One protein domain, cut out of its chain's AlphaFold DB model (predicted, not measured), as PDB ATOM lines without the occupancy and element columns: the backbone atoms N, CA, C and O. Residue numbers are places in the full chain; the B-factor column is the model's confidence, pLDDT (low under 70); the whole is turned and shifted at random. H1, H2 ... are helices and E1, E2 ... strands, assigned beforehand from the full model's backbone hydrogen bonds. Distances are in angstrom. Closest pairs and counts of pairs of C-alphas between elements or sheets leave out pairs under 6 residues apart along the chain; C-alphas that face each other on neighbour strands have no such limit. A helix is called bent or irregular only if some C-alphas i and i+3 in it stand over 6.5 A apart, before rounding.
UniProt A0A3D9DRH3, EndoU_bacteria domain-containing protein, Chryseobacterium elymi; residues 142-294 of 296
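This is residues 142 to 294 of the 296 residues of the protein "EndoU_bacteria domain-containing protein" of Chryseobacterium elymi (UniProt A0A3D9DRH3). Two lobes stand side by side, and a long two-stranded hairpin, E1 and E2, reaches out from one of them as an arm. That lobe is a twisted sheet of E3 to E6 built round the bent strand E4, with small H1 at its margin; the other is a three-stranded sheet, E7 E8 E9, with H2 across one face. The printed part has 153 residues, with elements in the order E1 E2 H1 E3 E4 E5 E6 H2 E7 E8 E9; 76 residues, under half, are in named elements, and the class is mixed, helices and strands. The neighbour strands are antiparallel; the whole is compact, with a radius of gyration of the C-alphas of 17.0 A and spans of 57 by 40 by 27 A.

Find C-alpha 149 at (150.932, 169.613, 109.765); from there E1 runs to residue 156, 22.9 A, and E2, residues 162 to 169, returns over 21.0 A. Next come H1, residues 177 to 180, and E3, residues 184 to 191, which bends by 77 degrees at residue 187. E4, residues 207 to 215, is 22.7 A long and bends by 64 degrees at residue 210; E5, residues 218 to 221, and E6, residues 226 to 228, follow. H2, residues 235 to 248, spans 20.0 A. Then read E7, residues 266 to 271, E8, residues 277 to 282, and E9, residues 288 to 293, ending at C-alpha 293 (161.708, 158.710, 124.602).

In the hairpin E1 and E2, look for N 153 and O 165, 2.8 A apart. The closest C-alphas of E2 and E5 are Phe 167 and Val 221, 6.3 A. H1 only grazes the branched sheet, with residues 177 to 179. E3 E4 E5 is a meander, each strand the antiparallel neighbour of the one before: see N 185 and O 212, 2.8 A, and N 215 and O 218, 2.8 A. E3 lies on one side of E4, E5 and E6 on the other; N 226 and O 209 are 2.8 A apart. The closest C-alphas of E6 and E9 are Ser 227 and Pro 293, 5.9 A. H2 is on the sheet E7 E8 E9, a second meander, at a height of 9.4 A, across the strands at 81 degrees to E8 on the local plane; C-alphas 245 and 270, the closest of H2 and E7, are 6.4 A apart. Check N 280 and O 268, 2.8 A, and N 279 and O 292, 2.9 A. In H2 every O i to N i+4 pair is within hydrogen-bond range; H1 is too short for one.

The two C-alphas farthest apart, Ser 159 and Lys 252, are 57.9 A apart. The printed part has no cut; the links E3 to E4 and H2 to E7 are long. Mean pLDDT of the printed part is 83.9; 27 residues are under 70, among them 142 to 155 and 165 to 173.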
ATOM      1  N   ASN A 142     160.385 172.573 115.881       62.88
ATOM      2  CA  ASN A 142     158.968 172.687 115.592       62.88
ATOM      3  C   ASN A 142     158.227 171.412 116.040       62.88
ATOM      4  O   ASN A 142     157.178 171.501 116.667       62.88
ATOM      5  N   HIS A 143     158.823 170.227 115.855       66.81
ATOM      6  CA  HIS A 143     158.245 168.971 116.345       66.81
ATOM      7  C   HIS A 143     158.160 168.867 117.874       66.81
ATOM      8  O   HIS A 143     157.168 168.339 118.371       66.81
ATOM      9  N   LEU A 144     159.164 169.352 118.617       67.50
ATOM     10  CA  LEU A 144     159.168 169.293 120.087       67.50
ATOM     11  C   LEU A 144     158.194 170.283 120.734       67.50
ATOM     12  O   LEU A 144     157.678 170.001 121.819       67.50
ATOM     13  N   ASP A 145     157.986 171.425 120.079       63.81
ATOM     14  CA  ASP A 145     157.164 172.537 120.564       63.81
ATOM     15  C   ASP A 145     155.706 172.445 120.091       63.81
ATOM     16  O   ASP A 145     154.899 173.315 120.408       63.81
ATOM     17  N   GLY A 146     155.341 171.378 119.374       55.19
ATOM     18  CA  GLY A 146     153.970 171.156 118.933       55.19
ATOM     19  C   GLY A 146     153.571 171.973 117.704       55.19
ATOM     20  O   GLY A 146     152.389 172.215 117.508       55.19
ATOM     21  N   GLU A 147     154.504 172.378 116.844       53.19
ATOM     22  CA  GLU A 147     154.151 172.720 115.466       53.19
ATOM     23  C   GLU A 147     153.931 171.433 114.661       53.19
ATOM     24  O   GLU A 147     154.685 170.460 114.744       53.19
ATOM     25  N   PHE A 148     152.860 171.410 113.877       58.97
ATOM     26  CA  PHE A 148     152.396 170.215 113.187       58.97
ATOM     27  C   PHE A 148     151.803 170.567 111.828       58.97
ATOM     28  O   PHE A 148     151.307 171.670 111.602       58.97
ATOM     29  N   ASN A 149     151.784 169.575 110.943       55.50
ATOM     30  CA  ASN A 149     150.932 169.613 109.765       55.50
ATOM     31  C   ASN A 149     149.549 169.059 110.127       55.50
ATOM     32  O   ASN A 149     149.433 168.102 110.903       55.50
ATOM     33  N   THR A 150     148.503 169.640 109.546       57.00
ATOM     34  CA  THR A 150     147.144 169.102 109.632       57.00
ATOM     35  C   THR A 150     146.814 168.287 108.383       57.00
ATOM     36  O   THR A 150     147.413 168.443 107.317       57.00
ATOM     37  N   SER A 151     145.894 167.340 108.512       58.47
ATOM     38  CA  SER A 151     145.306 166.603 107.393       58.47
ATOM     39  C   SER A 151     143.797 166.540 107.563       58.47
ATOM     40  O   SER A 151     143.291 166.639 108.677       58.47
ATOM     41  N   LEU A 152     143.080 166.390 106.451       66.88
ATOM     42  CA  LEU A 152     141.623 166.301 106.434       66.88
ATOM     43  C   LEU A 152     141.209 164.843 106.219       66.88
ATOM     44  O   LEU A 152     141.649 164.212 105.256       66.88
ATOM     45  N   LEU A 153     140.366 164.307 107.101       62.94
ATOM     46  CA  LEU A 153     139.719 163.003 106.939       62.94
ATOM     47  C   LEU A 153     138.258 163.215 106.535       62.94
ATOM     48  O   LEU A 153     137.517 163.872 107.259       62.94
ATOM     49  N   GLU A 154     137.804 162.615 105.436       69.69
ATOM     50  CA  GLU A 154     136.365 162.543 105.159       69.69
ATOM     51  C   GLU A 154     135.742 161.447 106.039       69.69
ATOM     52  O   GLU A 154     136.065 160.265 105.908       69.69
ATOM     53  N   ARG A 155     134.850 161.834 106.956       69.19
ATOM     54  CA  ARG A 155     134.030 160.910 107.746       69.19
ATOM     55  C   ARG A 155     132.600 160.924 107.238       69.19
ATOM     56  O   ARG A 155     132.035 161.974 106.948       69.19
ATOM     57  N   ILE A 156     132.001 159.739 107.193       72.44
ATOM     58  CA  ILE A 156     130.598 159.548 106.831       72.44
ATOM     59  C   ILE A 156     129.868 159.073 108.086       72.44
ATOM     60  O   ILE A 156     130.203 158.032 108.649       72.44
ATOM     61  N   GLN A 157     128.905 159.857 108.562       67.62
ATOM     62  CA  GLN A 157     128.048 159.461 109.677       67.62
ATOM     63  C   GLN A 157     127.116 158.308 109.266       67.62
ATOM     64  O   GLN A 157     126.827 158.154 108.079       67.62
ATOM     65  N   PRO A 158     126.548 157.554 110.227       68.44
ATOM     66  CA  PRO A 158     125.508 156.560 109.939       68.44
ATOM     67  C   PRO A 158     124.297 157.130 109.181       68.44
ATOM     68  O   PRO A 158     123.620 156.405 108.462       68.44
ATOM     69  N   SER A 159     124.047 158.438 109.307       79.56
ATOM     70  CA  SER A 159     123.024 159.193 108.569       79.56
ATOM     71  C   SER A 159     123.364 159.447 107.091       79.56
ATOM     72  O   SER A 159     122.555 160.026 106.373       79.56
ATOM     73  N   GLY A 160     124.563 159.073 106.632       70.94
ATOM     74  CA  GLY A 160     125.081 159.387 105.298       70.94
ATOM     75  C   GLY A 160     125.675 160.793 105.167       70.94
ATOM     76  O   GLY A 160     126.214 161.131 104.114       70.94
ATOM     77  N   PHE A 161     125.619 161.613 106.224       71.06
ATOM     78  CA  PHE A 161     126.216 162.945 106.227       71.06
ATOM     79  C   PHE A 161     127.744 162.858 106.197       71.06
ATOM     80  O   PHE A 161     128.353 162.221 107.061       71.06
ATOM     81  N   LYS A 162     128.356 163.514 105.209       73.56
ATOM     82  CA  LYS A 162     129.809 163.600 105.067       73.56
ATOM     83  C   LYS A 162     130.332 164.881 105.702       73.56
ATOM     84  O   LYS A 162     129.790 165.952 105.447       73.56
ATOM     85  N   TYR A 163     131.402 164.778 106.476       68.38
ATOM     86  CA  TYR A 163     132.113 165.933 107.012       68.38
ATOM     87  C   TYR A 163     133.622 165.708 106.971       68.38
ATOM     88  O   TYR A 163     134.092 164.569 106.958       68.38
ATOM     89  N   LEU A 164     134.370 166.809 106.920       70.25
ATOM     90  CA  LEU A 164     135.825 166.797 106.980       70.25
ATOM     91  C   LEU A 164     136.258 167.022 108.426       70.25
ATOM     92  O   LEU A 164     135.874 168.012 109.043       70.25
ATOM     93  N   ASP A 165     137.041 166.089 108.944       67.38
ATOM     94  CA  ASP A 165     137.648 166.140 110.267       67.38
ATOM     95  C   ASP A 165     139.115 166.556 110.084       67.38
ATOM     96  O   ASP A 165     139.879 165.852 109.418       67.38
ATOM     97  N   GLU A 166     139.499 167.730 110.586       67.62
ATOM     98  CA  GLU A 166     140.899 168.166 110.577       67.62
ATOM     99  C   GLU A 166     141.615 167.482 111.745       67.62
ATOM    100  O   GLU A 166     141.126 167.490 112.870       67.62
ATOM    101  N   PHE A 167     142.759 166.852 111.496       61.84
ATOM    102  CA  PHE A 167     143.515 166.164 112.540       61.84
ATOM    103  C   PHE A 167     145.018 166.341 112.367       61.84
ATOM    104  O   PHE A 167     145.526 166.645 111.284       61.84
ATOM    105  N   LEU A 168     145.737 166.128 113.467       62.50
ATOM    106  CA  LEU A 168     147.184 166.272 113.531       62.50
ATOM    107  C   LEU A 168     147.914 165.067 112.955       62.50
ATOM    108  O   LEU A 168     147.728 163.938 113.417       62.50
ATOM    109  N   VAL A 169     148.830 165.329 112.020       57.66
ATOM    110  CA  VAL A 169     149.795 164.347 111.518       57.66
ATOM    111  C   VAL A 169     151.188 164.811 111.926       57.66
ATOM    112  O   VAL A 169     151.919 165.412 111.144       57.66
ATOM    113  N   SER A 170     151.558 164.560 113.184       57.91
ATOM    114  CA  SER A 170     152.937 164.748 113.653       57.91
ATOM    115  C   SER A 170     153.512 163.441 114.182       57.91
ATOM    116  O   SER A 170     152.862 162.713 114.941       57.91
ATOM    117  N   GLN A 171     154.745 163.135 113.780       53.78
ATOM    118  CA  GLN A 171     155.522 162.024 114.320       53.78
ATOM    119  C   GLN A 171     156.660 162.592 115.153       53.78
ATOM    120  O   GLN A 171     157.435 163.397 114.659       53.78
ATOM    121  N   GLY A 172     156.793 162.181 116.409       62.38
ATOM    122  CA  GLY A 172     157.876 162.658 117.264       62.38
ATOM    123  C   GLY A 172     157.462 162.817 118.710       62.38
ATOM    124  O   GLY A 172     156.290 162.649 119.064       62.38
ATOM    125  N   GLY A 173     158.465 163.090 119.536       63.41
ATOM    126  CA  GLY A 173     158.275 163.364 120.946       63.41
ATOM    127  C   GLY A 173     157.955 164.832 121.165       63.41
ATOM    128  O   GLY A 173     158.293 165.661 120.330       63.41
ATOM    129  N   HIS A 174     157.341 165.155 122.296       81.38
ATOM    130  CA  HIS A 174     157.109 166.546 122.688       81.38
ATOM    131  C   HIS A 174     157.809 166.857 123.998       81.38
ATOM    132  O   HIS A 174     158.015 165.971 124.837       81.38
ATOM    133  N   ARG A 175     158.153 168.129 124.200       84.06
ATOM    134  CA  ARG A 175     158.619 168.580 125.511       84.06
ATOM    135  C   ARG A 175     157.451 168.550 126.502       84.06
ATOM    136  O   ARG A 175     156.383 169.090 126.226       84.06
ATOM    137  N   GLY A 176     157.641 167.948 127.675       77.31
ATOM    138  CA  GLY A 176     156.590 167.917 128.696       77.31
ATOM    139  C   GLY A 176     156.259 169.308 129.261       77.31
ATOM    140  O   GLY A 176     155.128 169.554 129.670       77.31
ATOM    141  N   SER A 177     157.206 170.249 129.201       79.88
ATOM    142  CA  SER A 177     157.012 171.651 129.599       79.88
ATOM    143  C   SER A 177     155.990 172.410 128.739       79.88
ATOM    144  O   SER A 177     155.322 173.298 129.255       79.88
ATOM    145  N   ALA A 178     155.768 172.012 127.479       81.44
ATOM    146  CA  ALA A 178     154.769 172.635 126.598       81.44
ATOM    147  C   ALA A 178     153.327 172.474 127.115       81.44
ATOM    148  O   ALA A 178     152.431 173.211 126.702       81.44
ATOM    149  N   ILE A 179     153.106 171.535 128.040       81.38
ATOM    150  CA  ILE A 179     151.827 171.376 128.734       81.38
ATOM    151  C   ILE A 179     151.599 172.526 129.716       81.38
ATOM    152  O   ILE A 179     150.508 173.083 129.790       81.38
ATOM    153  N   LEU A 180     152.645 172.923 130.445       79.75
ATOM    154  CA  LEU A 180     152.582 174.040 131.390       79.75
ATOM    155  C   LEU A 180     152.416 175.380 130.663       79.75
ATOM    156  O   LEU A 180     151.756 176.277 131.178       79.75
ATOM    157  N   ASP A 181     152.952 175.481 129.446       80.69
ATOM    158  CA  ASP A 181     152.795 176.644 128.566       80.69
ATOM    159  C   ASP A 181     151.394 176.732 127.921       80.69
ATOM    160  O   ASP A 181     151.084 177.700 127.222       80.69
ATOM    161  N   GLY A 182     150.542 175.714 128.108       80.69
ATOM    162  CA  GLY A 182     149.210 175.629 127.499       80.69
ATOM    163  C   GLY A 182     149.225 175.373 125.988       80.69
ATOM    164  O   GLY A 182     148.202 175.557 125.325       80.69
ATOM    165  N   ILE A 183     150.364 174.965 125.424       81.69
ATOM    166  CA  ILE A 183     150.489 174.597 124.006       81.69
ATOM    167  C   ILE A 183     149.944 173.185 123.785       81.69
ATOM    168  O   ILE A 183     149.283 172.928 122.782       81.69
ATOM    169  N   ILE A 184     150.191 172.283 124.734       85.19
ATOM    170  CA  ILE A 184     149.718 170.899 124.705       85.19
ATOM    171  C   ILE A 184     148.716 170.689 125.834       85.19
ATOM    172  O   ILE A 184     148.998 171.015 126.983       85.19
ATOM    173  N   ASP A 185     147.572 170.098 125.514       87.75
ATOM    174  CA  ASP A 185     146.638 169.572 126.501       87.75
ATOM    175  C   ASP A 185     146.760 168.047 126.582       87.75
ATOM    176  O   ASP A 185     146.924 167.364 125.567       87.75
ATOM    177  N   VAL A 186     146.716 167.504 127.798       87.88
ATOM    178  CA  VAL A 186     146.859 166.066 128.050       87.88
ATOM    179  C   VAL A 186     145.493 165.484 128.355       87.88
ATOM    180  O   VAL A 186     144.991 165.595 129.470       87.88
ATOM    181  N   GLU A 187     144.929 164.783 127.378       87.94
ATOM    182  CA  GLU A 187     143.651 164.091 127.541       87.94
ATOM    183  C   GLU A 187     143.781 162.903 128.490       87.94
ATOM    184  O   GLU A 187     142.911 162.642 129.321       87.94
ATOM    185  N   LYS A 188     144.865 162.134 128.333       89.81
ATOM    186  CA  LYS A 188     145.106 160.932 129.127       89.81
ATOM    187  C   LYS A 188     146.578 160.555 129.134       89.81
ATOM    188  O   LYS A 188     147.180 160.398 128.074       89.81
ATOM    189  N   ILE A 189     147.117 160.291 130.320       91.56
ATOM    190  CA  ILE A 189     148.402 159.604 130.481       91.56
ATOM    191  C   ILE A 189     148.153 158.096 130.340       91.56
ATOM    192  O   ILE A 189     147.244 157.536 130.953       91.56
ATOM    193  N   ILE A 190     148.915 157.464 129.455       92.19
ATOM    194  CA  ILE A 190     148.843 156.032 129.144       92.19
ATOM    195  C   ILE A 190     149.916 155.290 129.934       92.19
ATOM    196  O   ILE A 190     149.616 154.300 130.591       92.19
ATOM    197  N   GLU A 191     151.142 155.812 129.910       92.50
ATOM    198  CA  GLU A 191     152.272 155.293 130.676       92.50
ATOM    199  C   GLU A 191     152.958 156.447 131.415       92.50
ATOM    200  O   GLU A 191     153.172 157.495 130.799       92.50
ATOM    201  N   PRO A 192     153.353 156.268 132.687       91.19
ATOM    202  CA  PRO A 192     153.168 155.053 133.489       91.19
ATOM    203  C   PRO A 192     151.707 154.841 133.932       91.19
ATOM    204  O   PRO A 192     150.946 155.798 134.091       91.19
ATOM    205  N   GLU A 193     151.317 153.579 134.126       90.88
ATOM    206  CA  GLU A 193     149.968 153.220 134.579       90.88
ATOM    207  C   GLU A 193     149.649 153.803 135.967       90.88
ATOM    208  O   GLU A 193     150.527 153.987 136.811       90.88
ATOM    209  N   GLY A 194     148.369 154.086 136.219       89.12
ATOM    210  CA  GLY A 194     147.904 154.625 137.504       89.12
ATOM    211  C   GLY A 194     148.167 156.122 137.708       89.12
ATOM    212  O   GLY A 194     147.819 156.659 138.758       89.12
ATOM    213  N   ILE A 195     148.734 156.808 136.712       90.88
ATOM    214  CA  ILE A 195     148.862 158.265 136.692       90.88
ATOM    215  C   ILE A 195     147.694 158.863 135.904       90.88
ATOM    216  O   ILE A 195     147.501 158.575 134.726       90.88
ATOM    217  N   TYR A 196     146.925 159.730 136.559       87.19
ATOM    218  CA  TYR A 196     145.718 160.351 136.002       87.19
ATOM    219  C   TYR A 196     145.866 161.859 135.782       87.19
ATOM    220  O   TYR A 196     144.967 162.494 135.241       87.19
ATOM    221  N   SER A 197     146.982 162.452 136.214       88.00
ATOM    222  CA  SER A 197     147.252 163.879 136.034       88.00
ATOM    223  C   SER A 197     148.748 164.182 135.993       88.00
ATOM    224  O   SER A 197     149.565 163.468 136.576       88.00
ATOM    225  N   MET A 198     149.104 165.310 135.377       87.12
ATOM    226  CA  MET A 198     150.484 165.810 135.326       87.12
ATOM    227  C   MET A 198     151.088 166.094 136.709       87.12
ATOM    228  O   MET A 198     152.308 166.049 136.879       87.12
ATOM    229  N   ALA A 199     150.251 166.371 137.712       87.88
ATOM    230  CA  ALA A 199     150.696 166.590 139.086       87.88
ATOM    231  C   ALA A 199     151.255 165.309 139.730       87.88
ATOM    232  O   ALA A 199     152.194 165.386 140.515       87.88
ATOM    233  N   GLN A 200     150.712 164.143 139.369       91.31
ATOM    234  CA  GLN A 200     151.126 162.839 139.900       91.31
ATOM    235  C   GLN A 200     152.374 162.277 139.210       91.31
ATOM    236  O   GLN A 200     153.054 161.423 139.775       91.31
ATOM    237  N   LEU A 201     152.675 162.735 137.994       90.25
ATOM    238  CA  LEU A 201     153.858 162.297 137.268       90.25
ATOM    239  C   LEU A 201     155.124 162.790 137.984       90.25
ATOM    240  O   LEU A 201     155.234 163.977 138.281       90.25
ATOM    241  N   ALA A 202     156.080 161.903 138.253       91.44
ATOM    242  CA  ALA A 202     157.351 162.298 138.853       91.44
ATOM    243  C   ALA A 202     158.204 163.131 137.879       91.44
ATOM    244  O   ALA A 202     158.082 163.015 136.657       91.44
ATOM    245  N   ASP A 203     159.074 163.971 138.433       91.50
ATOM    246  CA  ASP A 203     160.079 164.683 137.647       91.50
ATOM    247  C   ASP A 203     161.068 163.701 137.010       91.50
ATOM    248  O   ASP A 203     161.273 162.592 137.504       91.50
ATOM    249  N   ASP A 204     161.672 164.111 135.894       92.25
ATOM    250  CA  ASP A 204     162.648 163.327 135.130       92.25
ATOM    251  C   ASP A 204     162.128 161.990 134.563       92.25
ATOM    252  O   ASP A 204     162.910 161.184 134.052       92.25
ATOM    253  N   VAL A 205     160.810 161.771 134.577       92.81
ATOM    254  CA  VAL A 205     160.166 160.578 134.016       92.81
ATOM    255  C   VAL A 205     159.546 160.894 132.649       92.81
ATOM    256  O   VAL A 205     158.661 161.752 132.569       92.81
ATOM    257  N   PRO A 206     159.976 160.224 131.560       94.88
ATOM    258  CA  PRO A 206     159.269 160.306 130.289       94.88
ATOM    259  C   PRO A 206     157.933 159.564 130.392       94.88
ATOM    260  O   PRO A 206     157.804 158.599 131.145       94.88
ATOM    261  N   PHE A 207     156.941 159.990 129.623       93.75
ATOM    262  CA  PHE A 207     155.587 159.443 129.718       93.75
ATOM    263  C   PHE A 207     154.915 159.371 128.350       93.75
ATOM    264  O   PHE A 207     155.301 160.073 127.416       93.75
ATOM    265  N   LYS A 208     153.935 158.482 128.208       92.88
ATOM    266  CA  LYS A 208     153.145 158.332 126.984       92.88
ATOM    267  C   LYS A 208     151.764 158.901 127.236       92.88
ATOM    268  O   LYS A 208     151.156 158.590 128.258       92.88
ATOM    269  N   ALA A 209     151.264 159.725 126.327       91.19
ATOM    270  CA  ALA A 209     149.980 160.386 126.505       91.19
ATOM    271  C   ALA A 209     149.190 160.512 125.201       91.19
ATOM    272  O   ALA A 209     149.756 160.625 124.111       91.19
ATOM    273  N   LYS A 210     147.864 160.539 125.337       89.00
ATOM    274  CA  LYS A 210     146.978 161.146 124.344       89.00
ATOM    275  C   LYS A 210     146.941 162.637 124.604       89.00
ATOM    276  O   LYS A 210     146.736 163.059 125.743       89.00
ATOM    277  N   ILE A 211     147.184 163.398 123.549       86.75
ATOM    278  CA  ILE A 211     147.326 164.839 123.636       86.75
ATOM    279  C   ILE A 211     146.495 165.528 122.568       86.75
ATOM    280  O   ILE A 211     146.277 165.000 121.475       86.75
ATOM    281  N   SER A 212     146.144 166.760 122.882       85.56
ATOM    282  CA  SER A 212     145.668 167.748 121.940       85.56
ATOM    283  C   SER A 212     146.674 168.895 121.874       85.56
ATOM    284  O   SER A 212     147.339 169.196 122.864       85.56
ATOM    285  N   ILE A 213     146.823 169.537 120.717       81.69
ATOM    286  CA  ILE A 213     147.762 170.656 120.557       81.69
ATOM    287  C   ILE A 213     146.998 171.907 120.141       81.69
ATOM    288  O   ILE A 213     146.065 171.841 119.336       81.69
ATOM    289  N   LYS A 214     147.372 173.047 120.721       78.56
ATOM    290  CA  LYS A 214     146.753 174.341 120.465       78.56
ATOM    291  C   LYS A 214     146.837 174.684 118.977       78.56
ATOM    292  O   LYS A 214     147.915 174.714 118.390       78.56
ATOM    293  N   TYR A 215     145.685 174.965 118.382       74.62
ATOM    294  CA  TYR A 215     145.525 175.289 116.974       74.62
ATOM    295  C   TYR A 215     144.494 176.403 116.811       74.62
ATOM    296  O   TYR A 215     143.315 176.217 117.116       74.62
ATOM    297  N   LYS A 216     144.930 177.562 116.298       76.06
ATOM    298  CA  LYS A 216     144.094 178.771 116.174       76.06
ATOM    299  C   LYS A 216     143.433 179.106 117.524       76.06
ATOM    300  O   LYS A 216     144.142 179.295 118.510       76.06
ATOM    301  N   ASP A 217     142.102 179.134 117.567       76.88
ATOM    302  CA  ASP A 217     141.299 179.473 118.747       76.88
ATOM    303  C   ASP A 217     140.919 178.249 119.605       76.88
ATOM    304  O   ASP A 217     140.134 178.372 120.543       76.88
ATOM    305  N   GLY A 218     141.449 177.060 119.296       76.50
ATOM    306  CA  GLY A 218     141.089 175.818 119.978       76.50
ATOM    307  C   GLY A 218     142.234 174.818 120.088       76.50
ATOM    308  O   GLY A 218     143.410 175.165 120.001       76.50
ATOM    309  N   TYR A 219     141.870 173.557 120.296       79.81
ATOM    310  CA  TYR A 219     142.790 172.433 120.402       79.81
ATOM    311  C   TYR A 219     142.423 171.383 119.361       79.81
ATOM    312  O   TYR A 219     141.244 171.091 119.163       79.81
ATOM    313  N   LEU A 220     143.433 170.831 118.693       79.12
ATOM    314  CA  LEU A 220     143.253 169.766 117.720       79.12
ATOM    315  C   LEU A 220     143.767 168.451 118.300       79.12
ATOM    316  O   LEU A 220     144.914 168.367 118.747       79.12
ATOM    317  N   VAL A 221     142.910 167.431 118.288       76.12
ATOM    318  CA  VAL A 221     143.228 166.109 118.835       76.12
ATOM    319  C   VAL A 221     144.272 165.426 117.965       76.12
ATOM    320  O   VAL A 221     144.174 165.389 116.730       76.12
ATOM    321  N   LYS A 222     145.275 164.829 118.611       75.62
ATOM    322  CA  LYS A 222     146.222 163.951 117.933       75.62
ATOM    323  C   LYS A 222     145.726 162.509 117.997       75.62
ATOM    324  O   LYS A 222     145.647 161.909 119.062       75.62
ATOM    325  N   ASN A 223     145.450 161.925 116.829       69.25
ATOM    326  CA  ASN A 223     144.955 160.544 116.727       69.25
ATOM    327  C   ASN A 223     145.953 159.494 117.253       69.25
ATOM    328  O   ASN A 223     145.543 158.405 117.652       69.25
ATOM    329  N   ALA A 224     147.251 159.803 117.231       73.75
ATOM    330  CA  ALA A 224     148.310 158.919 117.701       73.75
ATOM    331  C   ALA A 224     148.780 159.286 119.115       73.75
ATOM    332  O   ALA A 224     148.908 160.462 119.463       73.75
ATOM    333  N   GLU A 225     149.118 158.261 119.893       86.62
ATOM    334  CA  GLU A 225     149.788 158.415 121.183       86.62
ATOM    335  C   GLU A 225     151.136 159.118 120.998       86.62
ATOM    336  O   GLU A 225     151.834 158.922 119.999       86.62
ATOM    337  N   SER A 226     151.492 159.965 121.957       86.12
ATOM    338  CA  SER A 226     152.729 160.734 121.927       86.12
ATOM    339  C   SER A 226     153.642 160.326 123.069       86.12
ATOM    340  O   SER A 226     153.223 160.277 124.225       86.12
ATOM    341  N   SER A 227     154.904 160.063 122.737       90.56
ATOM    342  CA  SER A 227     155.974 159.979 123.726       90.56
ATOM    343  C   SER A 227     156.366 161.387 124.157       90.56
ATOM    344  O   SER A 227     156.600 162.262 123.328       90.56
ATOM    345  N   MET A 228     156.485 161.604 125.453       91.12
ATOM    346  CA  MET A 228     156.737 162.912 126.037       91.12
ATOM    347  C   MET A 228     158.034 162.859 126.831       91.12
ATOM    348  O   MET A 228     158.253 161.944 127.632       91.12
ATOM    349  N   PHE A 229     158.903 163.847 126.620       93.62
ATOM    350  CA  PHE A 229     160.029 164.084 127.520       93.62
ATOM    351  C   PHE A 229     159.519 164.484 128.914       93.62
ATOM    352  O   PHE A 229     158.378 164.942 129.032       93.62
ATOM    353  N   PRO A 230     160.347 164.342 129.966       94.50
ATOM    354  CA  PRO A 230     159.935 164.684 131.319       94.50
ATOM    355  C   PRO A 230     159.320 166.078 131.439       94.50
ATOM    356  O   PRO A 230     159.760 167.033 130.793       94.50
ATOM    357  N   LYS A 231     158.294 166.199 132.286       90.75
ATOM    358  CA  LYS A 231     157.497 167.430 132.425       90.75
ATOM    359  C   LYS A 231     158.312 168.653 132.856       90.75
ATOM    360  O   LYS A 231     157.981 169.774 132.494       90.75
ATOM    361  N   ASN A 232     159.376 168.421 133.617       90.88
ATOM    362  CA  ASN A 232     160.277 169.434 134.153       90.88
ATOM    363  C   ASN A 232     161.447 169.756 133.204       90.88
ATOM    364  O   ASN A 232     162.303 170.564 133.555       90.88
ATOM    365  N   TRP A 233     161.525 169.124 132.027       91.62
ATOM    366  CA  TRP A 233     162.567 169.419 131.048       91.62
ATOM    367  C   TRP A 233     162.105 170.513 130.092       91.62
ATOM    368  O   TRP A 233     161.103 170.373 129.382       91.62
ATOM    369  N   ASP A 234     162.867 171.601 130.052       87.44
ATOM    370  CA  ASP A 234     162.719 172.631 129.034       87.44
ATOM    371  C   ASP A 234     163.359 172.195 127.702       87.44
ATOM    372  O   ASP A 234     164.068 171.184 127.604       87.44
ATOM    373  N   LEU A 235     163.094 172.967 126.645       85.12
ATOM    374  CA  LEU A 235     163.632 172.697 125.312       85.12
ATOM    375  C   LEU A 235     165.165 172.597 125.328       85.12
ATOM    376  O   LEU A 235     165.737 171.706 124.701       85.12
ATOM    377  N   LYS A 236     165.833 173.476 126.080       88.94
ATOM    378  CA  LYS A 236     167.293 173.516 126.156       88.94
ATOM    379  C   LYS A 236     167.858 172.251 126.804       88.94
ATOM    380  O   LYS A 236     168.788 171.654 126.267       88.94
ATOM    381  N   ARG A 237     167.275 171.793 127.910       91.56
ATOM    382  CA  ARG A 237     167.643 170.554 128.604       91.56
ATOM    383  C   ARG A 237     167.491 169.344 127.690       91.56
ATOM    384  O   ARG A 237     168.376 168.483 127.701       91.56
ATOM    385  N   ILE A 238     166.405 169.284 126.913       92.75
ATOM    386  CA  ILE A 238     166.169 168.228 125.918       92.75
ATOM    387  C   ILE A 238     167.250 168.289 124.840       92.75
ATOM    388  O   ILE A 238     167.899 167.283 124.587       92.75
ATOM    389  N   GLN A 239     167.509 169.454 124.248       91.31
ATOM    390  CA  GLN A 239     168.540 169.615 123.219       91.31
ATOM    391  C   GLN A 239     169.931 169.193 123.709       91.31
ATOM    392  O   GLN A 239     170.648 168.471 123.015       91.31
ATOM    393  N   GLU A 240     170.301 169.603 124.922       94.31
ATOM    394  CA  GLU A 240     171.552 169.208 125.562       94.31
ATOM    395  C   GLU A 240     171.640 167.690 125.765       94.31
ATOM    396  O   GLU A 240     172.685 167.086 125.504       94.31
ATOM    397  N   GLU A 241     170.537 167.053 126.163       96.25
ATOM    398  CA  GLU A 241     170.454 165.598 126.276       96.25
ATOM    399  C   GLU A 241     170.583 164.907 124.917       96.25
ATOM    400  O   GLU A 241     171.389 163.993 124.764       96.25
ATOM    401  N   ILE A 242     169.830 165.353 123.912       95.75
ATOM    402  CA  ILE A 242     169.842 164.756 122.575       95.75
ATOM    403  C   ILE A 242     171.219 164.895 121.933       95.75
ATOM    404  O   ILE A 242     171.715 163.934 121.351       95.75
ATOM    405  N   ALA A 243     171.884 166.039 122.094       95.88
ATOM    406  CA  ALA A 243     173.245 166.229 121.609       95.88
ATOM    407  C   ALA A 243     174.239 165.283 122.299       95.88
ATOM    408  O   ALA A 243     175.135 164.732 121.651       95.88
ATOM    409  N   TYR A 244     174.081 165.066 123.609       95.75
ATOM    410  CA  TYR A 244     174.891 164.106 124.353       95.75
ATOM    411  C   TYR A 244     174.646 162.668 123.887       95.75
ATOM    412  O   TYR A 244     175.601 161.921 123.655       95.75
ATOM    413  N   VAL A 245     173.386 162.278 123.701       96.44
ATOM    414  CA  VAL A 245     173.022 160.958 123.176       96.44
ATOM    415  C   VAL A 245     173.597 160.780 121.768       96.44
ATOM    416  O   VAL A 245     174.270 159.781 121.525       96.44
ATOM    417  N   TYR A 246     173.444 161.769 120.883       96.62
ATOM    418  CA  TYR A 246     173.990 161.774 119.522       96.62
ATOM    419  C   TYR A 246     175.512 161.560 119.490       96.62
ATOM    420  O   TYR A 246     176.008 160.720 118.735       96.62
ATOM    421  N   GLU A 247     176.268 162.265 120.345       94.69
ATOM    422  CA  GLU A 247     177.724 162.087 120.457       94.69
ATOM    423  C   GLU A 247     178.096 160.654 120.864       94.69
ATOM    424  O   GLU A 247     179.134 160.121 120.459       94.69
ATOM    425  N   ASN A 248     177.261 160.020 121.685       92.69
ATOM    426  CA  ASN A 248     177.528 158.702 122.239       92.69
ATOM    427  C   ASN A 248     176.946 157.547 121.417       92.69
ATOM    428  O   ASN A 248     177.347 156.406 121.656       92.69
ATOM    429  N   THR A 249     176.101 157.827 120.423       95.12
ATOM    430  CA  THR A 249     175.540 156.830 119.501       95.12
ATOM    431  C   THR A 249     175.892 157.102 118.059       95.12
ATOM    432  O   THR A 249     176.754 156.413 117.523       95.12
ATOM    433  N   VAL A 250     175.262 158.099 117.439       94.94
ATOM    434  CA  VAL A 250     175.313 158.366 115.997       94.94
ATOM    435  C   VAL A 250     176.755 158.539 115.534       94.94
ATOM    436  O   VAL A 250     177.208 157.831 114.635       94.94
ATOM    437  N   VAL A 251     177.524 159.390 116.222       94.44
ATOM    438  CA  VAL A 251     178.941 159.648 115.898       94.44
ATOM    439  C   VAL A 251     179.788 158.379 115.999       94.44
ATOM    440  O   VAL A 251     180.710 158.168 115.214       94.44
ATOM    441  N   LYS A 252     179.467 157.510 116.960       93.00
ATOM    442  CA  LYS A 252     180.196 156.262 117.223       93.00
ATOM    443  C   LYS A 252     179.635 155.069 116.445       93.00
ATOM    444  O   LYS A 252     180.204 153.985 116.529       93.00
ATOM    445  N   ARG A 253     178.526 155.256 115.720       92.19
ATOM    446  CA  ARG A 253     177.716 154.206 115.085       92.19
ATOM    447  C   ARG A 253     177.307 153.078 116.040       92.19
ATOM    448  O   ARG A 253     177.215 151.919 115.649       92.19
ATOM    449  N   VAL A 254     177.060 153.418 117.303       92.25
ATOM    450  CA  VAL A 254     176.610 152.474 118.337       92.25
ATOM    451  C   VAL A 254     175.104 152.618 118.526       92.25
ATOM    452  O   VAL A 254     174.594 153.733 118.552       92.25
ATOM    453  N   GLY A 255     174.393 151.496 118.670       92.75
ATOM    454  CA  GLY A 255     172.944 151.499 118.905       92.75
ATOM    455  C   GLY A 255     172.098 151.758 117.656       92.75
ATOM    456  O   GLY A 255     170.924 152.091 117.789       92.75
ATOM    457  N   GLN A 256     172.672 151.622 116.453       95.81
ATOM    458  CA  GLN A 256     171.924 151.729 115.199       95.81
ATOM    459  C   GLN A 256     170.936 150.567 115.059       95.81
ATOM    460  O   GLN A 256     171.305 149.403 115.232       95.81
ATOM    461  N   LEU A 257     169.694 150.879 114.709       94.06
ATOM    462  CA  LEU A 257     168.672 149.888 114.405       94.06
ATOM    463  C   LEU A 257     168.755 149.456 112.940       94.06
ATOM    464  O   LEU A 257     169.171 150.214 112.062       94.06
ATOM    465  N   ARG A 258     168.322 148.223 112.663       92.31
ATOM    466  CA  ARG A 258     168.185 147.743 111.287       92.31
ATOM    467  C   ARG A 258     167.078 148.530 110.593       92.31
ATOM    468  O   ARG A 258     165.948 148.557 111.073       92.31
ATOM    469  N   ARG A 259     167.410 149.112 109.444       87.69
ATOM    470  CA  ARG A 259     166.477 149.886 108.631       87.69
ATOM    471  C   ARG A 259     165.387 148.994 108.028       87.69
ATOM    472  O   ARG A 259     165.691 147.956 107.434       87.69
ATOM    473  N   SER A 260     164.136 149.415 108.171       86.88
ATOM    474  CA  SER A 260     162.978 148.898 107.436       86.88
ATOM    475  C   SER A 260     162.865 149.584 106.066       86.88
ATOM    476  O   SER A 260     163.231 150.755 105.954       86.88
ATOM    477  N   PRO A 261     162.309 148.934 105.024       82.19
ATOM    478  CA  PRO A 261     162.034 149.585 103.736       82.19
ATOM    479  C   PRO A 261     161.170 150.852 103.834       82.19
ATOM    480  O   PRO A 261     161.227 151.703 102.954       82.19
ATOM    481  N   THR A 262     160.379 150.982 104.899       83.62
ATOM    482  CA  THR A 262     159.506 152.135 105.161       83.62
ATOM    483  C   THR A 262     160.179 153.251 105.963       83.62
ATOM    484  O   THR A 262     159.572 154.297 106.176       83.62
ATOM    485  N   ASP A 263     161.414 153.050 106.431       82.56
ATOM    486  CA  ASP A 263     162.110 154.042 107.244       82.56
ATOM    487  C   ASP A 263     162.681 155.168 106.377       82.56
ATOM    488  O   ASP A 263     163.584 154.969 105.553       82.56
ATOM    489  N   LEU A 264     162.190 156.382 106.631       84.25
ATOM    490  CA  LEU A 264     162.702 157.613 106.025       84.25
ATOM    491  C   LEU A 264     164.096 157.976 106.558       84.25
ATOM    492  O   LEU A 264     164.940 158.460 105.803       84.25
ATOM    493  N   PHE A 265     164.355 157.676 107.831       90.12
ATOM    494  CA  PHE A 265     165.552 158.078 108.568       90.12
ATOM    495  C   PHE A 265     166.250 156.881 109.207       90.12
ATOM    496  O   PHE A 265     165.611 155.885 109.555       90.12
ATOM    497  N   ASP A 266     167.562 156.997 109.400       93.38
ATOM    498  CA  ASP A 266     168.314 156.019 110.176       93.38
ATOM    499  C   ASP A 266     168.024 156.225 111.667       93.38
ATOM    500  O   ASP A 266     167.986 157.352 112.164       93.38
ATOM    501  N   LYS A 267     167.805 155.128 112.394       94.81
ATOM    502  CA  LYS A 267     167.363 155.158 113.794       94.81
ATOM    503  C   LYS A 267     168.468 154.670 114.716       94.81
ATOM    504  O   LYS A 267     169.068 153.623 114.472       94.81
ATOM    505  N   TYR A 268     168.690 155.400 115.800       96.25
ATOM    506  CA  TYR A 268     169.654 155.067 116.844       96.25
ATOM    507  C   TYR A 268     168.979 155.092 118.207       96.25
ATOM    508  O   TYR A 268     168.172 155.976 118.474       96.25
ATOM    509  N   GLU A 269     169.336 154.162 119.086       95.94
ATOM    510  CA  GLU A 269     168.848 154.123 120.464       95.94
ATOM    511  C   GLU A 269     169.990 154.176 121.476       95.94
ATOM    512  O   GLU A 269     170.977 153.449 121.360       95.94
ATOM    513  N   ALA A 270     169.822 154.990 122.518       95.38
ATOM    514  CA  ALA A 270     170.698 154.980 123.686       95.38
ATOM    515  C   ALA A 270     170.012 155.473 124.946       95.38
ATOM    516  O   ALA A 270     168.951 156.090 124.910       95.38
ATOM    517  N   LEU A 271     170.673 155.198 126.066       94.94
ATOM    518  CA  LEU A 271     170.314 155.756 127.355       94.94
ATOM    519  C   LEU A 271     170.679 157.237 127.416       94.94
ATOM    520  O   LEU A 271     171.771 157.647 127.017       94.94
ATOM    521  N   THR A 272     169.755 158.006 127.966       94.62
ATOM    522  CA  THR A 272     170.006 159.349 128.471       94.62
ATOM    523  C   THR A 272     170.841 159.280 129.742       94.62
ATOM    524  O   THR A 272     170.978 158.242 130.393       94.62
ATOM    525  N   THR A 273     171.354 160.430 130.144       90.44
ATOM    526  CA  THR A 273     172.011 160.634 131.427       90.44
ATOM    527  C   THR A 273     171.082 160.423 132.627       90.44
ATOM    528  O   THR A 273     171.566 160.115 133.711       90.44
ATOM    529  N   ASN A 274     169.761 160.498 132.422       91.25
ATOM    530  CA  ASN A 274     168.738 160.178 133.421       91.25
ATOM    531  C   ASN A 274     168.265 158.710 133.349       91.25
ATOM    532  O   ASN A 274     167.336 158.321 134.049       91.25
ATOM    533  N   GLY A 275     168.903 157.869 132.527       91.25
ATOM    534  CA  GLY A 275     168.736 156.413 132.563       91.25
ATOM    535  C   GLY A 275     167.577 155.846 131.743       91.25
ATOM    536  O   GLY A 275     167.518 154.631 131.573       91.25
ATOM    537  N   PHE A 276     166.698 156.674 131.175       94.12
ATOM    538  CA  PHE A 276     165.702 156.209 130.203       94.12
ATOM    539  C   PHE A 276     166.262 156.224 128.781       94.12
ATOM    540  O   PHE A 276     167.190 156.975 128.470       94.12
ATOM    541  N   LYS A 277     165.697 155.401 127.899       95.44
ATOM    542  CA  LYS A 277     166.142 155.290 126.511       95.44
ATOM    543  C   LYS A 277     165.474 156.346 125.627       95.44
ATOM    544  O   LYS A 277     164.273 156.574 125.719       95.44
ATOM    545  N   VAL A 278     166.247 156.929 124.720       95.31
ATOM    546  CA  VAL A 278     165.770 157.793 123.638       95.31
ATOM    547  C   VAL A 278     166.119 157.163 122.299       95.31
ATOM    548  O   VAL A 278     167.194 156.576 122.141       95.31
ATOM    549  N   ARG A 279     165.214 157.318 121.331       94.62
ATOM    550  CA  ARG A 279     165.491 157.079 119.920       94.62
ATOM    551  C   ARG A 279     165.739 158.402 119.213       94.62
ATOM    552  O   ARG A 279     164.965 159.338 119.377       94.62
ATOM    553  N   ILE A 280     166.811 158.449 118.434       94.19
ATOM    554  CA  ILE A 280     167.165 159.556 117.547       94.19
ATOM    555  C   ILE A 280     167.000 159.074 116.109       94.19
ATOM    556  O   ILE A 280     167.469 157.988 115.759       94.19
ATOM    557  N   GLU A 281     166.354 159.890 115.289       92.81
ATOM    558  CA  GLU A 281     166.206 159.676 113.856       92.81
ATOM    559  C   GLU A 281     167.066 160.697 113.116       92.81
ATOM    560  O   GLU A 281     166.964 161.902 113.369       92.81
ATOM    561  N   VAL A 282     167.938 160.214 112.233       93.56
ATOM    562  CA  VAL A 282     168.873 161.052 111.482       93.56
ATOM    563  C   VAL A 282     168.745 160.856 109.979       93.56
ATOM    564  O   VAL A 282     168.470 159.754 109.497       93.56
ATOM    565  N   ASP A 283     168.961 161.933 109.231       90.38
ATOM    566  CA  ASP A 283     169.093 161.855 107.781       90.38
ATOM    567  C   ASP A 283     170.441 161.234 107.364       90.38
ATOM    568  O   ASP A 283     171.313 160.923 108.182       90.38
ATOM    569  N   THR A 284     170.640 161.079 106.056       88.69
ATOM    570  CA  THR A 284     171.875 160.516 105.486       88.69
ATOM    571  C   THR A 284     173.118 161.381 105.726       88.69
ATOM    572  O   THR A 284     174.238 160.881 105.630       88.69
ATOM    573  N   SER A 285     172.940 162.662 106.061       90.25
ATOM    574  CA  SER A 285     174.005 163.608 106.430       90.25
ATOM    575  C   SER A 285     174.271 163.637 107.946       90.25
ATOM    576  O   SER A 285     175.135 164.383 108.435       90.25
ATOM    577  N   GLY A 286     173.541 162.814 108.703       91.69
ATOM    578  CA  GLY A 286     173.591 162.740 110.153       91.69
ATOM    579  C   GLY A 286     172.946 163.937 110.850       91.69
ATOM    580  O   GLY A 286     173.301 164.197 111.998       91.69
ATOM    581  N   ASN A 287     172.072 164.695 110.188       93.19
ATOM    582  CA  ASN A 287     171.272 165.721 110.852       93.19
ATOM    583  C   ASN A 287     170.157 165.051 111.653       93.19
ATOM    584  O   ASN A 287     169.555 164.080 111.203       93.19
ATOM    585  N   ILE A 288     169.916 165.553 112.857       92.00
ATOM    586  CA  ILE A 288     168.890 165.096 113.784       92.00
ATOM    587  C   ILE A 288     167.548 165.613 113.277       92.00
ATOM    588  O   ILE A 288     167.266 166.808 113.356       92.00
ATOM    589  N   MET A 289     166.743 164.685 112.773       88.06
ATOM    590  CA  MET A 289     165.419 164.954 112.218       88.06
ATOM    591  C   MET A 289     164.344 164.819 113.287       88.06
ATOM    592  O   MET A 289     163.368 165.563 113.289       88.06
ATOM    593  N   ASN A 290     164.528 163.876 114.216       88.06
ATOM    594  CA  ASN A 290     163.588 163.631 115.301       88.06
ATOM    595  C   ASN A 290     164.277 162.982 116.504       88.06
ATOM    596  O   ASN A 290     165.309 162.319 116.367       88.06
ATOM    597  N   ALA A 291     163.689 163.141 117.686       91.31
ATOM    598  CA  ALA A 291     164.086 162.405 118.873       91.31
ATOM    599  C   ALA A 291     162.915 162.257 119.839       91.31
ATOM    600  O   ALA A 291     162.150 163.195 120.058       91.31
ATOM    601  N   TYR A 292     162.792 161.080 120.444       91.56
ATOM    602  CA  TYR A 292     161.721 160.803 121.393       91.56
ATOM    603  C   TYR A 292     162.098 159.722 122.406       91.56
ATOM    604  O   TYR A 292     162.868 158.808 122.082       91.56
ATOM    605  N   PRO A 293     161.557 159.788 123.636       94.62
ATOM    606  CA  PRO A 293     161.708 158.710 124.602       94.62
ATOM    607  C   PRO A 293     161.080 157.410 124.092       94.62
ATOM    608  O   PRO A 293     160.005 157.412 123.485       94.62
ATOM    609  N   ILE A 294     161.750 156.295 124.375       93.31
ATOM    610  CA  ILE A 294     161.199 154.953 124.195       93.31
ATOM    611  C   ILE A 294     160.573 154.529 125.515       93.31
ATOM    612  O   ILE A 294     161.274 154.385 126.516       93.31
TER     613      ILE A 294